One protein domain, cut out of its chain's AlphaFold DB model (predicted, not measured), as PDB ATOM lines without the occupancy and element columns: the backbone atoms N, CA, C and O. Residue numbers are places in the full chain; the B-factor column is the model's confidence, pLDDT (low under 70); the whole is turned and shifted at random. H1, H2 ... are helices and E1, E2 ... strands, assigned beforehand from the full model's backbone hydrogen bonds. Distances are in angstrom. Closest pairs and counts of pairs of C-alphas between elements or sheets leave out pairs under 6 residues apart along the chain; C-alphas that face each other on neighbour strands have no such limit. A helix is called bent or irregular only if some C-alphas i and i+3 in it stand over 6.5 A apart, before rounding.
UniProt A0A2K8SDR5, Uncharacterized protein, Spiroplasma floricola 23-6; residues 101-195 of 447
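This is residues 101 to 195 of the 447 residues of an uncharacterized protein of Spiroplasma floricola 23-6 (UniProt A0A2K8SDR5). With little regular structure, the domain is a small antiparallel sheet, E1 E2 E3, with helix H2 across one face; long loops make most of the rest, and short H1 sits at one end. The 95 printed residues have two named helices, then three named strands: mixed class, 32 residues in named elements. It is compact, radius of gyration of the C-alphas 12.7 A, spanning 37 by 27 by 21 A.

E1 (160 to 162), E2 (171 to 176) and E3 (188 to 192) form a meander of two hairpins, each strand the antiparallel neighbour of the one before. N 161 and O 175, 2.8 A, and N 172 and O 190, 3.0 A, are within hydrogen-bond range. H2, residues 140 to 151, is on the sheet, height 8.1 A, across the strands; every O i to N i+4 pair is within range. H1, residues 129 to 134, only grazes the sheet and is only just irregular, C-alphas 130 and 133 being 6.6 A apart; 0 of 2 such pairs and 1 of 3 O i to N i+3 pairs are within range.

E2 measures 17.0 A, H2 16.4 A. H1 begins at C-alpha 129 (91.853, 93.449, 119.546); E3 ends at C-alpha 192 (98.795, 97.349, 124.776).

The printed part has no cut. The E2 to E3 link is long. Residues 120 and 185 have pLDDT under 70.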
ATOM      1  N   LEU A 101     103.658  99.820 142.149       92.31
ATOM      2  CA  LEU A 101     103.996 100.156 140.768       92.31
ATOM      3  C   LEU A 101     105.497 100.046 140.457       92.31
ATOM      4  O   LEU A 101     105.885 100.263 139.314       92.31
ATOM      5  N   SER A 102     106.349  99.726 141.434       87.12
ATOM      6  CA  SER A 102     107.794  99.624 141.204       87.12
ATOM      7  C   SER A 102     108.155  98.549 140.173       87.12
ATOM      8  O   SER A 102     107.481  97.524 140.026       87.12
ATOM      9  N   ASP A 103     109.271  98.752 139.475       83.06
ATOM     10  CA  ASP A 103     109.778  97.811 138.465       83.06
ATOM     11  C   ASP A 103     110.169  96.437 139.029       83.06
ATOM     12  O   ASP A 103     110.223  95.453 138.295       83.06
ATOM     13  N   ASN A 104     110.354  96.333 140.347       84.69
ATOM     14  CA  ASN A 104     110.648  95.069 141.021       84.69
ATOM     15  C   ASN A 104     109.392  94.235 141.332       84.69
ATOM     16  O   ASN A 104     109.519  93.079 141.745       84.69
ATOM     17  N   ASN A 105     108.182  94.782 141.158       89.25
ATOM     18  CA  ASN A 105     106.952  94.023 141.370       89.25
ATOM     19  C   ASN A 105     106.668  93.090 140.182       89.25
ATOM     20  O   ASN A 105     105.981  93.456 139.231       89.25
ATOM     21  N   GLN A 106     107.152  91.850 140.270       86.31
ATOM     22  CA  GLN A 106     106.942  90.826 139.239       86.31
ATOM     23  C   GLN A 106     105.476  90.401 139.062       86.31
ATOM     24  O   GLN A 106     105.135  89.836 138.029       86.31
ATOM     25  N   ALA A 107     104.611  90.660 140.048       88.38
ATOM     26  CA  ALA A 107     103.183  90.357 139.958       88.38
ATOM     27  C   ALA A 107     102.374  91.478 139.280       88.38
ATOM     28  O   ALA A 107     101.174  91.317 139.069       88.38
ATOM     29  N   LEU A 108     103.001  92.623 138.977       92.19
ATOM     30  CA  LEU A 108     102.343  93.731 138.296       92.19
ATOM     31  C   LEU A 108     102.120  93.385 136.823       92.19
ATOM     32  O   LEU A 108     103.068  93.195 136.059       92.19
ATOM     33  N   VAL A 109     100.862  93.394 136.403       93.69
ATOM     34  CA  VAL A 109     100.496  93.157 135.011       93.69
ATOM     35  C   VAL A 109     100.721  94.434 134.205       93.69
ATOM     36  O   VAL A 109     100.021  95.433 134.397       93.69
ATOM     37  N   ARG A 110     101.708  94.389 133.302       95.06
ATOM     38  CA  ARG A 110     102.104  95.507 132.421       95.06
ATOM     39  C   ARG A 110     101.655  95.336 130.972       95.06
ATOM     40  O   ARG A 110     101.478  96.331 130.275       95.06
ATOM     41  N   ASN A 111     101.424  94.101 130.539       95.12
ATOM     42  CA  ASN A 111     100.850  93.803 129.232       95.12
ATOM     43  C   ASN A 111      99.338  93.696 129.399       95.12
ATOM     44  O   ASN A 111      98.850  92.731 129.986       95.12
ATOM     45  N   ILE A 112      98.602  94.697 128.928       95.69
ATOM     46  CA  ILE A 112      97.158  94.786 129.142       95.69
ATOM     47  C   ILE A 112      96.377  94.610 127.844       95.69
ATOM     48  O   ILE A 112      96.814  95.016 126.766       95.69
ATOM     49  N   LEU A 113      95.184  94.033 127.969       94.00
ATOM     50  CA  LEU A 113      94.222  93.929 126.883       94.00
ATOM     51  C   LEU A 113      93.272  95.128 126.913       94.00
ATOM     52  O   LEU A 113      92.539  95.300 127.878       94.00
ATOM     53  N   VAL A 114      93.243  95.919 125.850       94.25
ATOM     54  CA  VAL A 114      92.422  97.119 125.684       94.25
ATOM     55  C   VAL A 114      91.559  97.038 124.426       94.25
ATOM     56  O   VAL A 114      91.917  96.404 123.435       94.25
ATOM     57  N   GLY A 115      90.426  97.739 124.447       92.19
ATOM     58  CA  GLY A 115      89.538  97.904 123.294       92.19
ATOM     59  C   GLY A 115      89.084  99.350 123.091       92.19
ATOM     60  O   GLY A 115      89.550 100.267 123.778       92.19
ATOM     61  N   GLU A 116      88.162  99.550 122.146       90.56
ATOM     62  CA  GLU A 116      87.450 100.818 121.969       90.56
ATOM     63  C   GLU A 116      86.297 100.816 122.971       90.56
ATOM     64  O   GLU A 116      85.372 100.006 122.886       90.56
ATOM     65  N   MET A 117      86.412 101.684 123.972       87.44
ATOM     66  CA  MET A 117      85.444 101.819 125.049       87.44
ATOM     67  C   MET A 117      85.021 103.273 125.147       87.44
ATOM     68  O   MET A 117      85.879 104.159 125.219       87.44
ATOM     69  N   ASP A 118      83.719 103.510 125.181       79.38
ATOM     70  CA  ASP A 118      83.190 104.848 125.406       79.38
ATOM     71  C   ASP A 118      83.326 105.294 126.879       79.38
ATOM     72  O   ASP A 118      83.829 104.588 127.760       79.38
ATOM     73  N   GLU A 119      82.881 106.512 127.157       73.00
ATOM     74  CA  GLU A 119      82.819 107.096 128.502       73.00
ATOM     75  C   GLU A 119      81.973 106.298 129.508       73.00
ATOM     76  O   GLU A 119      82.242 106.340 130.706       73.00
ATOM     77  N   ASN A 120      80.979 105.545 129.032       68.12
ATOM     78  CA  ASN A 120      80.063 104.759 129.855       68.12
ATOM     79  C   ASN A 120      80.589 103.340 130.102       68.12
ATOM     80  O   ASN A 120      79.971 102.547 130.814       68.12
ATOM     81  N   GLY A 121      81.748 103.007 129.534       74.06
ATOM     82  CA  GLY A 121      82.357 101.700 129.674       74.06
ATOM     83  C   GLY A 121      81.771 100.647 128.733       74.06
ATOM     84  O   GLY A 121      82.003  99.457 128.983       74.06
ATOM     85  N   VAL A 122      81.016 101.048 127.706       76.56
ATOM     86  CA  VAL A 122      80.490 100.154 126.667       76.56
ATOM     87  C   VAL A 122      81.589  99.904 125.644       76.56
ATOM     88  O   VAL A 122      82.285 100.818 125.204       76.56
ATOM     89  N   ILE A 123      81.766  98.634 125.299       78.94
ATOM     90  CA  ILE A 123      82.844  98.166 124.433       78.94
ATOM     91  C   ILE A 123      82.312  98.031 123.011       78.94
ATOM     92  O   ILE A 123      81.320  97.333 122.788       78.94
ATOM     93  N   ASN A 124      82.999  98.631 122.039       81.75
ATOM     94  CA  ASN A 124      82.740  98.353 120.634       81.75
ATOM     95  C   ASN A 124      83.306  96.974 120.271       81.75
ATOM     96  O   ASN A 124      84.498  96.815 120.019       81.75
ATOM     97  N   LYS A 125      82.420  95.980 120.217       78.81
ATOM     98  CA  LYS A 125      82.762  94.590 119.898       78.81
ATOM     99  C   LYS A 125      83.042  94.348 118.407       78.81
ATOM    100  O   LYS A 125      83.407  93.233 118.065       78.81
ATOM    101  N   THR A 126      82.863  95.338 117.521       80.25
ATOM    102  CA  THR A 126      82.991  95.168 116.052       80.25
ATOM    103  C   THR A 126      84.419  95.288 115.520       80.25
ATOM    104  O   THR A 126      84.668  94.959 114.362       80.25
ATOM    105  N   ILE A 127      85.356  95.757 116.347       82.81
ATOM    106  CA  ILE A 127      86.775  95.875 116.008       82.81
ATOM    107  C   ILE A 127      87.527  94.796 116.790       82.81
ATOM    108  O   ILE A 127      87.310  94.647 117.991       82.81
ATOM    109  N   SER A 128      88.399  94.048 116.116       86.19
ATOM    110  CA  SER A 128      89.268  93.060 116.762       86.19
ATOM    111  C   SER A 128      90.284  93.729 117.692       86.19
ATOM    112  O   SER A 128      90.665  94.896 117.516       86.19
ATOM    113  N   ALA A 129      90.799  92.970 118.657       85.56
ATOM    114  CA  ALA A 129      91.853  93.449 119.546       85.56
ATOM    115  C   ALA A 129      93.135  93.809 118.770       85.56
ATOM    116  O   ALA A 129      93.860  94.725 119.162       85.56
ATOM    117  N   SER A 130      93.403  93.151 117.635       81.44
ATOM    118  CA  SER A 130      94.556  93.469 116.783       81.44
ATOM    119  C   SER A 130      94.431  94.799 116.044       81.44
ATOM    120  O   SER A 130      95.446  95.413 115.706       81.44
ATOM    121  N   ASP A 131      93.207  95.246 115.769       89.00
ATOM    122  CA  ASP A 131      92.961  96.402 114.906       89.00
ATOM    123  C   ASP A 131      92.671  97.671 115.701       89.00
ATOM    124  O   ASP A 131      92.891  98.773 115.200       89.00
ATOM    125  N   VAL A 132      92.239  97.551 116.958       90.88
ATOM    126  CA  VAL A 132      91.918  98.720 117.789       90.88
ATOM    127  C   VAL A 132      93.127  99.634 118.017       90.88
ATOM    128  O   VAL A 132      92.997 100.859 117.938       90.88
ATOM    129  N   VAL A 133      94.315  99.060 118.239       89.44
ATOM    130  CA  VAL A 133      95.551  99.833 118.432       89.44
ATOM    131  C   VAL A 133      96.004 100.439 117.102       89.44
ATOM    132  O   VAL A 133      96.214 101.648 117.020       89.44
ATOM    133  N   LYS A 134      96.025  99.641 116.023       87.88
ATOM    134  CA  LYS A 134      96.392 100.087 114.663       87.88
ATOM    135  C   LYS A 134      95.516 101.237 114.164       87.88
ATOM    136  O   LYS A 134      96.011 102.183 113.552       87.88
ATOM    137  N   ASN A 135      94.222 101.186 114.470       90.81
ATOM    138  CA  ASN A 135      93.243 102.196 114.076       90.81
ATOM    139  C   ASN A 135      93.166 103.385 115.045       90.81
ATOM    140  O   ASN A 135      92.331 104.270 114.850       90.81
ATOM    141  N   LYS A 136      94.025 103.431 116.071       92.88
ATOM    142  CA  LYS A 136      94.083 104.510 117.069       92.88
ATOM    143  C   LYS A 136      92.756 104.725 117.800       92.88
ATOM    144  O   LYS A 136      92.318 105.856 118.006       92.88
ATOM    145  N   LYS A 137      92.097 103.620 118.157       92.31
ATOM    146  CA  LYS A 137      90.768 103.591 118.786       92.31
ATOM    147  C   LYS A 137      90.785 103.257 120.279       92.31
ATOM    148  O   LYS A 137      89.731 103.115 120.890       92.31
ATOM    149  N   VAL A 138      91.966 103.146 120.880       93.19
ATOM    150  CA  VAL A 138      92.112 102.917 122.322       93.19
ATOM    151  C   VAL A 138      91.787 104.200 123.089       93.19
ATOM    152  O   VAL A 138      92.249 105.283 122.728       93.19
ATOM    153  N   THR A 139      91.014 104.084 124.170       92.56
ATOM    154  CA  THR A 139      90.632 105.213 125.026       92.56
ATOM    155  C   THR A 139      91.310 105.123 126.393       92.56
ATOM    156  O   THR A 139      91.681 104.050 126.867       92.56
ATOM    157  N   LYS A 140      91.457 106.260 127.089       93.19
ATOM    158  CA  LYS A 140      91.997 106.268 128.462       93.19
ATOM    159  C   LYS A 140      91.127 105.447 129.424       93.19
ATOM    160  O   LYS A 140      91.652 104.809 130.331       93.19
ATOM    161  N   ASN A 141      89.811 105.419 129.196       91.44
ATOM    162  CA  ASN A 141      88.890 104.619 129.998       91.44
ATOM    163  C   ASN A 141      89.116 103.109 129.804       91.44
ATOM    164  O   ASN A 141      89.110 102.368 130.791       91.44
ATOM    165  N   SER A 142      89.394 102.650 128.573       94.06
ATOM    166  CA  SER A 142      89.740 101.242 128.345       94.06
ATOM    167  C   SER A 142      91.070 100.875 128.995       94.06
ATOM    168  O   SER A 142      91.137  99.835 129.645       94.06
ATOM    169  N   ILE A 143      92.092 101.736 128.931       95.94
ATOM    170  CA  ILE A 143      93.373 101.525 129.630       95.94
ATOM    171  C   ILE A 143      93.162 101.407 131.145       95.94
ATOM    172  O   ILE A 143      93.578 100.415 131.739       95.94
ATOM    173  N   ARG A 144      92.467 102.374 131.763       94.62
ATOM    174  CA  ARG A 144      92.169 102.377 133.207       94.62
ATOM    175  C   ARG A 144      91.439 101.111 133.634       94.62
ATOM    176  O   ARG A 144      91.874 100.440 134.564       94.62
ATOM    177  N   THR A 145      90.347 100.790 132.943       91.75
ATOM    178  CA  THR A 145      89.504  99.628 133.249       91.75
ATOM    179  C   THR A 145      90.303  98.336 133.137       91.75
ATOM    180  O   THR A 145      90.229  97.484 134.018       91.75
ATOM    181  N   SER A 146      91.100  98.200 132.079       94.06
ATOM    182  CA  SER A 146      91.847  96.971 131.821       94.06
ATOM    183  C   SER A 146      92.983  96.790 132.813       94.06
ATOM    184  O   SER A 146      93.087  95.734 133.426       94.06
ATOM    185  N   PHE A 147      93.762  97.845 133.067       95.06
ATOM    186  CA  PHE A 147      94.801  97.825 134.092       95.06
ATOM    187  C   PHE A 147      94.227  97.500 135.479       95.06
ATOM    188  O   PHE A 147      94.791  96.669 136.190       95.06
ATOM    189  N   ALA A 148      93.085  98.099 135.839       92.50
ATOM    190  CA  ALA A 148      92.419  97.861 137.115       92.50
ATOM    191  C   ALA A 148      91.963  96.400 137.268       92.50
ATOM    192  O   ALA A 148      92.346  95.736 138.231       92.50
ATOM    193  N   ILE A 149      91.221  95.867 136.291       89.88
ATOM    194  CA  ILE A 149      90.726  94.480 136.317       89.88
ATOM    195  C   ILE A 149      91.897  93.488 136.327       89.88
ATOM    196  O   ILE A 149      91.940  92.581 137.164       89.88
ATOM    197  N   MET A 150      92.880  93.681 135.446       92.19
ATOM    198  CA  MET A 150      94.028  92.777 135.308       92.19
ATOM    199  C   MET A 150      94.968  92.825 136.513       92.19
ATOM    200  O   MET A 150      95.659  91.847 136.763       92.19
ATOM    201  N   ASN A 151      94.945  93.878 137.331       91.94
ATOM    202  CA  ASN A 151      95.685  93.928 138.598       91.94
ATOM    203  C   ASN A 151      94.794  93.743 139.839       91.94
ATOM    204  O   ASN A 151      95.287  93.784 140.962       91.94
ATOM    205  N   GLY A 152      93.494  93.488 139.657       89.62
ATOM    206  CA  GLY A 152      92.559  93.242 140.756       89.62
ATOM    207  C   GLY A 152      92.343  94.452 141.671       89.62
ATOM    208  O   GLY A 152      92.108  94.280 142.864       89.62
ATOM    209  N   VAL A 153      92.422  95.668 141.136       91.25
ATOM    210  CA  VAL A 153      92.171  96.921 141.864       91.25
ATOM    211  C   VAL A 153      90.960  97.651 141.283       91.25
ATOM    212  O   VAL A 153      90.465  97.309 140.213       91.25
ATOM    213  N   PHE A 154      90.483  98.676 141.985       90.00
ATOM    214  CA  PHE A 154      89.465  99.596 141.483       90.00
ATOM    215  C   PHE A 154      90.091 100.981 141.299       90.00
ATOM    216  O   PHE A 154      90.717 101.487 142.230       90.00
ATOM    217  N   LEU A 155      89.925 101.585 140.118       91.25
ATOM    218  CA  LEU A 155      90.516 102.881 139.773       91.25
ATOM    219  C   LEU A 155      89.495 103.808 139.113       91.25
ATOM    220  O   LEU A 155      88.829 103.431 138.149       91.25
ATOM    221  N   ASN A 156      89.469 105.048 139.583       90.50
ATOM    222  CA  ASN A 156      88.763 106.182 139.004       90.50
ATOM    223  C   ASN A 156      89.739 107.121 138.278       90.50
ATOM    224  O   ASN A 156      90.952 106.906 138.243       90.50
ATOM    225  N   GLU A 157      89.211 108.191 137.683       89.94
ATOM    226  CA  GLU A 157      90.021 109.177 136.949       89.94
ATOM    227  C   GLU A 157      91.010 109.934 137.844       89.94
ATOM    228  O   GLU A 157      92.055 110.388 137.380       89.94
ATOM    229  N   GLU A 158      90.672 110.064 139.124       92.25
ATOM    230  CA  GLU A 158      91.462 110.788 140.118       92.25
ATOM    231  C   GLU A 158      92.642 109.965 140.650       92.25
ATOM    232  O   GLU A 158      93.582 110.540 141.193       92.25
ATOM    233  N   ASP A 159      92.636 108.640 140.466       92.50
ATOM    234  CA  ASP A 159      93.656 107.754 141.041       92.50
ATOM    235  C   ASP A 159      94.907 107.622 140.168       92.50
ATOM    236  O   ASP A 159      95.992 107.340 140.686       92.50
ATOM    237  N   ILE A 160      94.768 107.836 138.854       94.31
ATOM    238  CA  ILE A 160      95.858 107.705 137.884       94.31
ATOM    239  C   ILE A 160      95.909 108.836 136.867       94.31
ATOM    240  O   ILE A 160      94.906 109.393 136.426       94.31
ATOM    241  N   GLU A 161      97.122 109.132 136.433       95.12
ATOM    242  CA  GLU A 161      97.394 109.808 135.177       95.12
ATOM    243  C   GLU A 161      97.653 108.769 134.089       95.12
ATOM    244  O   GLU A 161      98.370 107.801 134.330       95.12
ATOM    245  N   ILE A 162      97.081 108.974 132.903       96.44
ATOM    246  CA  ILE A 162      97.367 108.169 131.712       96.44
ATOM    247  C   ILE A 162      97.940 109.118 130.665       96.44
ATOM    248  O   ILE A 162      97.265 110.089 130.287       96.44
ATOM    249  N   GLY A 163      99.164 108.835 130.222       96.12
ATOM    250  CA  GLY A 163      99.868 109.587 129.189       96.12
ATOM    251  C   GLY A 163      99.261 109.413 127.797       96.12
ATOM    252  O   GLY A 163      98.177 108.846 127.620       96.12
ATOM    253  N   ASP A 164      99.967 109.922 126.794       95.88
ATOM    254  CA  ASP A 164      99.600 109.705 125.398       95.88
ATOM    255  C   ASP A 164     100.007 108.305 124.938       95.88
ATOM    256  O   ASP A 164     101.025 107.750 125.353       95.88
ATOM    257  N   ILE A 165      99.187 107.727 124.061       95.50
ATOM    258  CA  ILE A 165      99.434 106.396 123.516       95.50
ATOM    259  C   ILE A 165     100.477 106.507 122.407       95.50
ATOM    260  O   ILE A 165     100.275 107.201 121.405       95.50
ATOM    261  N   ASN A 166     101.580 105.782 122.560       95.06
ATOM    262  CA  ASN A 166     102.583 105.620 121.526       95.06
ATOM    263  C   ASN A 166     102.209 104.439 120.622       95.06
ATOM    264  O   ASN A 166     102.472 103.281 120.929       95.06
ATOM    265  N   TYR A 167     101.614 104.752 119.472       92.25
ATOM    266  CA  TYR A 167     101.183 103.768 118.472       92.25
ATOM    267  C   TYR A 167     102.321 103.168 117.628       92.25
ATOM    268  O   TYR A 167     102.062 102.323 116.782       92.25
ATOM    269  N   ASN A 168     103.574 103.609 117.802       90.44
ATOM    270  CA  ASN A 168     104.710 103.002 117.093       90.44
ATOM    271  C   ASN A 168     105.218 101.741 117.802       90.44
ATOM    272  O   ASN A 168     105.849 100.891 117.178       90.44
ATOM    273  N   ASN A 169     104.994 101.649 119.110       91.62
ATOM    274  CA  ASN A 169     105.425 100.533 119.947       91.62
ATOM    275  C   ASN A 169     104.291  99.982 120.827       91.62
ATOM    276  O   ASN A 169     104.564  99.188 121.724       91.62
ATOM    277  N   ASP A 170     103.055 100.415 120.569       94.69
ATOM    278  CA  ASP A 170     101.835 100.024 121.274       94.69
ATOM    279  C   ASP A 170     101.950 100.174 122.797       94.69
ATOM    280  O   ASP A 170     101.600  99.271 123.555       94.69
ATOM    281  N   THR A 171     102.476 101.309 123.269       96.88
ATOM    282  CA  THR A 171     102.680 101.555 124.708       96.88
ATOM    283  C   THR A 171     101.987 102.810 125.217       96.88
ATOM    284  O   THR A 171     101.663 103.723 124.458       96.88
ATOM    285  N   VAL A 172     101.760 102.863 126.527       97.56
ATOM    286  CA  VAL A 172     101.251 104.044 127.235       97.56
ATOM    287  C   VAL A 172     101.861 104.115 128.629       97.56
ATOM    288  O   VAL A 172     102.123 103.083 129.243       97.56
ATOM    289  N   THR A 173     102.084 105.321 129.144       96.81
ATOM    290  CA  THR A 173     102.526 105.514 130.528       96.81
ATOM    291  C   THR A 173     101.340 105.697 131.467       96.81
ATOM    292  O   THR A 173     100.342 106.343 131.124       96.81
ATOM    293  N   ILE A 174     101.456 105.149 132.673       95.75
ATOM    294  CA  ILE A 174     100.569 105.460 133.793       95.75
ATOM    295  C   ILE A 174     101.376 105.965 134.984       95.75
ATOM    296  O   ILE A 174     102.507 105.535 135.217       95.75
ATOM    297  N   LYS A 175     100.774 106.858 135.765       94.06
ATOM    298  CA  LYS A 175     101.368 107.394 136.991       94.06
ATOM    299  C   LYS A 175     100.331 107.444 138.097       94.06
ATOM    300  O   LYS A 175      99.195 107.861 137.870       94.06
ATOM    301  N   SER A 176     100.717 107.042 139.303       93.88
ATOM    302  CA  SER A 176      99.837 107.141 140.466       93.88
ATOM    303  C   SER A 176      99.601 108.601 140.861       93.88
ATOM    304  O   SER A 176     100.550 109.363 141.060       93.88
ATOM    305  N   LYS A 177      98.328 108.967 141.032       93.19
ATOM    306  CA  LYS A 177      97.891 110.198 141.711       93.19
ATOM    307  C   LYS A 177      97.423 109.926 143.142       93.19
ATOM    308  O   LYS A 177      97.428 110.836 143.967       93.19
ATOM    309  N   ASN A 178      97.066 108.679 143.449       91.06
ATOM    310  CA  ASN A 178      96.566 108.258 144.752       91.06
ATOM    311  C   ASN A 178      97.421 107.127 145.344       91.06
ATOM    312  O   ASN A 178      97.217 105.941 145.073       91.06
ATOM    313  N   GLN A 179      98.354 107.504 146.222       89.88
ATOM    314  CA  GLN A 179      99.298 106.578 146.861       89.88
ATOM    315  C   GLN A 179      98.641 105.582 147.830       89.88
ATOM    316  O   GLN A 179      99.270 104.595 148.208       89.88
ATOM    317  N   ASN A 180      97.378 105.802 148.212       88.38
ATOM    318  CA  ASN A 180      96.634 104.851 149.041       88.38
ATOM    319  C   ASN A 180      96.183 103.616 148.253       88.38
ATOM    320  O   ASN A 180      95.869 102.594 148.859       88.38
ATOM    321  N   ILE A 181      96.142 103.706 146.921       87.75
ATOM    322  CA  ILE A 181      95.671 102.633 146.035       87.75
ATOM    323  C   ILE A 181      96.812 102.119 145.174       87.75
ATOM    324  O   ILE A 181      96.951 100.913 144.992       87.75
ATOM    325  N   LEU A 182      97.636 103.029 144.666       91.00
ATOM    326  CA  LEU A 182      98.769 102.721 143.810       91.00
ATOM    327  C   LEU A 182     100.025 103.321 144.429       91.00
ATOM    328  O   LEU A 182     100.239 104.532 144.368       91.00
ATOM    329  N   LYS A 183     100.847 102.481 145.047       91.19
ATOM    330  CA  LYS A 183     102.093 102.907 145.675       91.19
ATOM    331  C   LYS A 183     103.197 102.968 144.626       91.19
ATOM    332  O   LYS A 183     103.379 102.026 143.867       91.19
ATOM    333  N   GLY A 184     103.969 104.045 144.635       81.81
ATOM    334  CA  GLY A 184     105.076 104.260 143.707       81.81
ATOM    335  C   GLY A 184     104.931 105.603 143.008       81.81
ATOM    336  O   GLY A 184     103.829 106.024 142.657       81.81
ATOM    337  N   THR A 185     106.046 106.310 142.862       67.38
ATOM    338  CA  THR A 185     106.100 107.654 142.261       67.38
ATOM    339  C   THR A 185     106.549 107.636 140.803       67.38
ATOM    340  O   THR A 185     106.530 108.676 140.146       67.38
ATOM    341  N   GLU A 186     106.981 106.473 140.325       76.25
ATOM    342  CA  GLU A 186     107.540 106.267 138.994       76.25
ATOM    343  C   GLU A 186     106.434 106.114 137.946       76.25
ATOM    344  O   GLU A 186     105.308 105.701 138.243       76.25
ATOM    345  N   GLU A 187     106.761 106.490 136.714       89.94
ATOM    346  CA  GLU A 187     105.916 106.203 135.562       89.94
ATOM    347  C   GLU A 187     106.080 104.736 135.177       89.94
ATOM    348  O   GLU A 187     107.190 104.252 134.965       89.94
ATOM    349  N   VAL A 188     104.961 104.035 135.056       93.50
ATOM    350  CA  VAL A 188     104.923 102.654 134.585       93.50
ATOM    351  C   VAL A 188     104.563 102.655 133.112       93.50
ATOM    352  O   VAL A 188     103.541 103.213 132.716       93.50
ATOM    353  N   ILE A 189     105.384 101.994 132.301       95.62
ATOM    354  CA  ILE A 189     105.070 101.733 130.897       95.62
ATOM    355  C   ILE A 189     104.211 100.471 130.825       95.62
ATOM    356  O   ILE A 189     104.612  99.406 131.298       95.62
ATOM    357  N   LEU A 190     103.042 100.605 130.209       96.88
ATOM    358  CA  LEU A 190     102.166  99.506 129.841       96.88
ATOM    359  C   LEU A 190     102.315  99.206 128.352       96.88
ATOM    360  O   LEU A 190     102.434 100.121 127.534       96.88
ATOM    361  N   THR A 191     102.247  97.929 127.999       96.62
ATOM    362  CA  THR A 191     102.151  97.461 126.616       96.62
ATOM    363  C   THR A 191     100.707  97.060 126.321       96.62
ATOM    364  O   THR A 191     100.060  96.386 127.122       96.62
ATOM    365  N   LEU A 192     100.188  97.500 125.179       96.06
ATOM    366  CA  LEU A 192      98.795  97.349 124.776       96.06
ATOM    367  C   LEU A 192      98.653  96.209 123.770       96.06
ATOM    368  O   LEU A 192      99.341  96.196 122.754       96.06
ATOM    369  N   ASN A 193      97.729  95.280 124.032       93.56
ATOM    370  CA  ASN A 193      97.338  94.194 123.124       93.56
ATOM    371  C   ASN A 193      98.523  93.412 122.554       93.56
ATOM    372  O   ASN A 193      98.533  93.065 121.378       93.56
ATOM    373  N   LYS A 194      99.534  93.145 123.382       91.31
ATOM    374  CA  LYS A 194     100.708  92.388 122.962       91.31
ATOM    375  C   LYS A 194     101.236  91.536 124.098       91.31
ATOM    376  O   LYS A 194     101.465  92.053 125.189       91.31
ATOM    377  N   ASN A 195     101.467  90.256 123.819       89.19
ATOM    378  CA  ASN A 195     101.975  89.267 124.772       89.19
ATOM    379  C   ASN A 195     101.222  89.310 126.113       89.19
ATOM    380  O   ASN A 195     101.830  89.291 127.187       89.19
TER     381      ASN A 195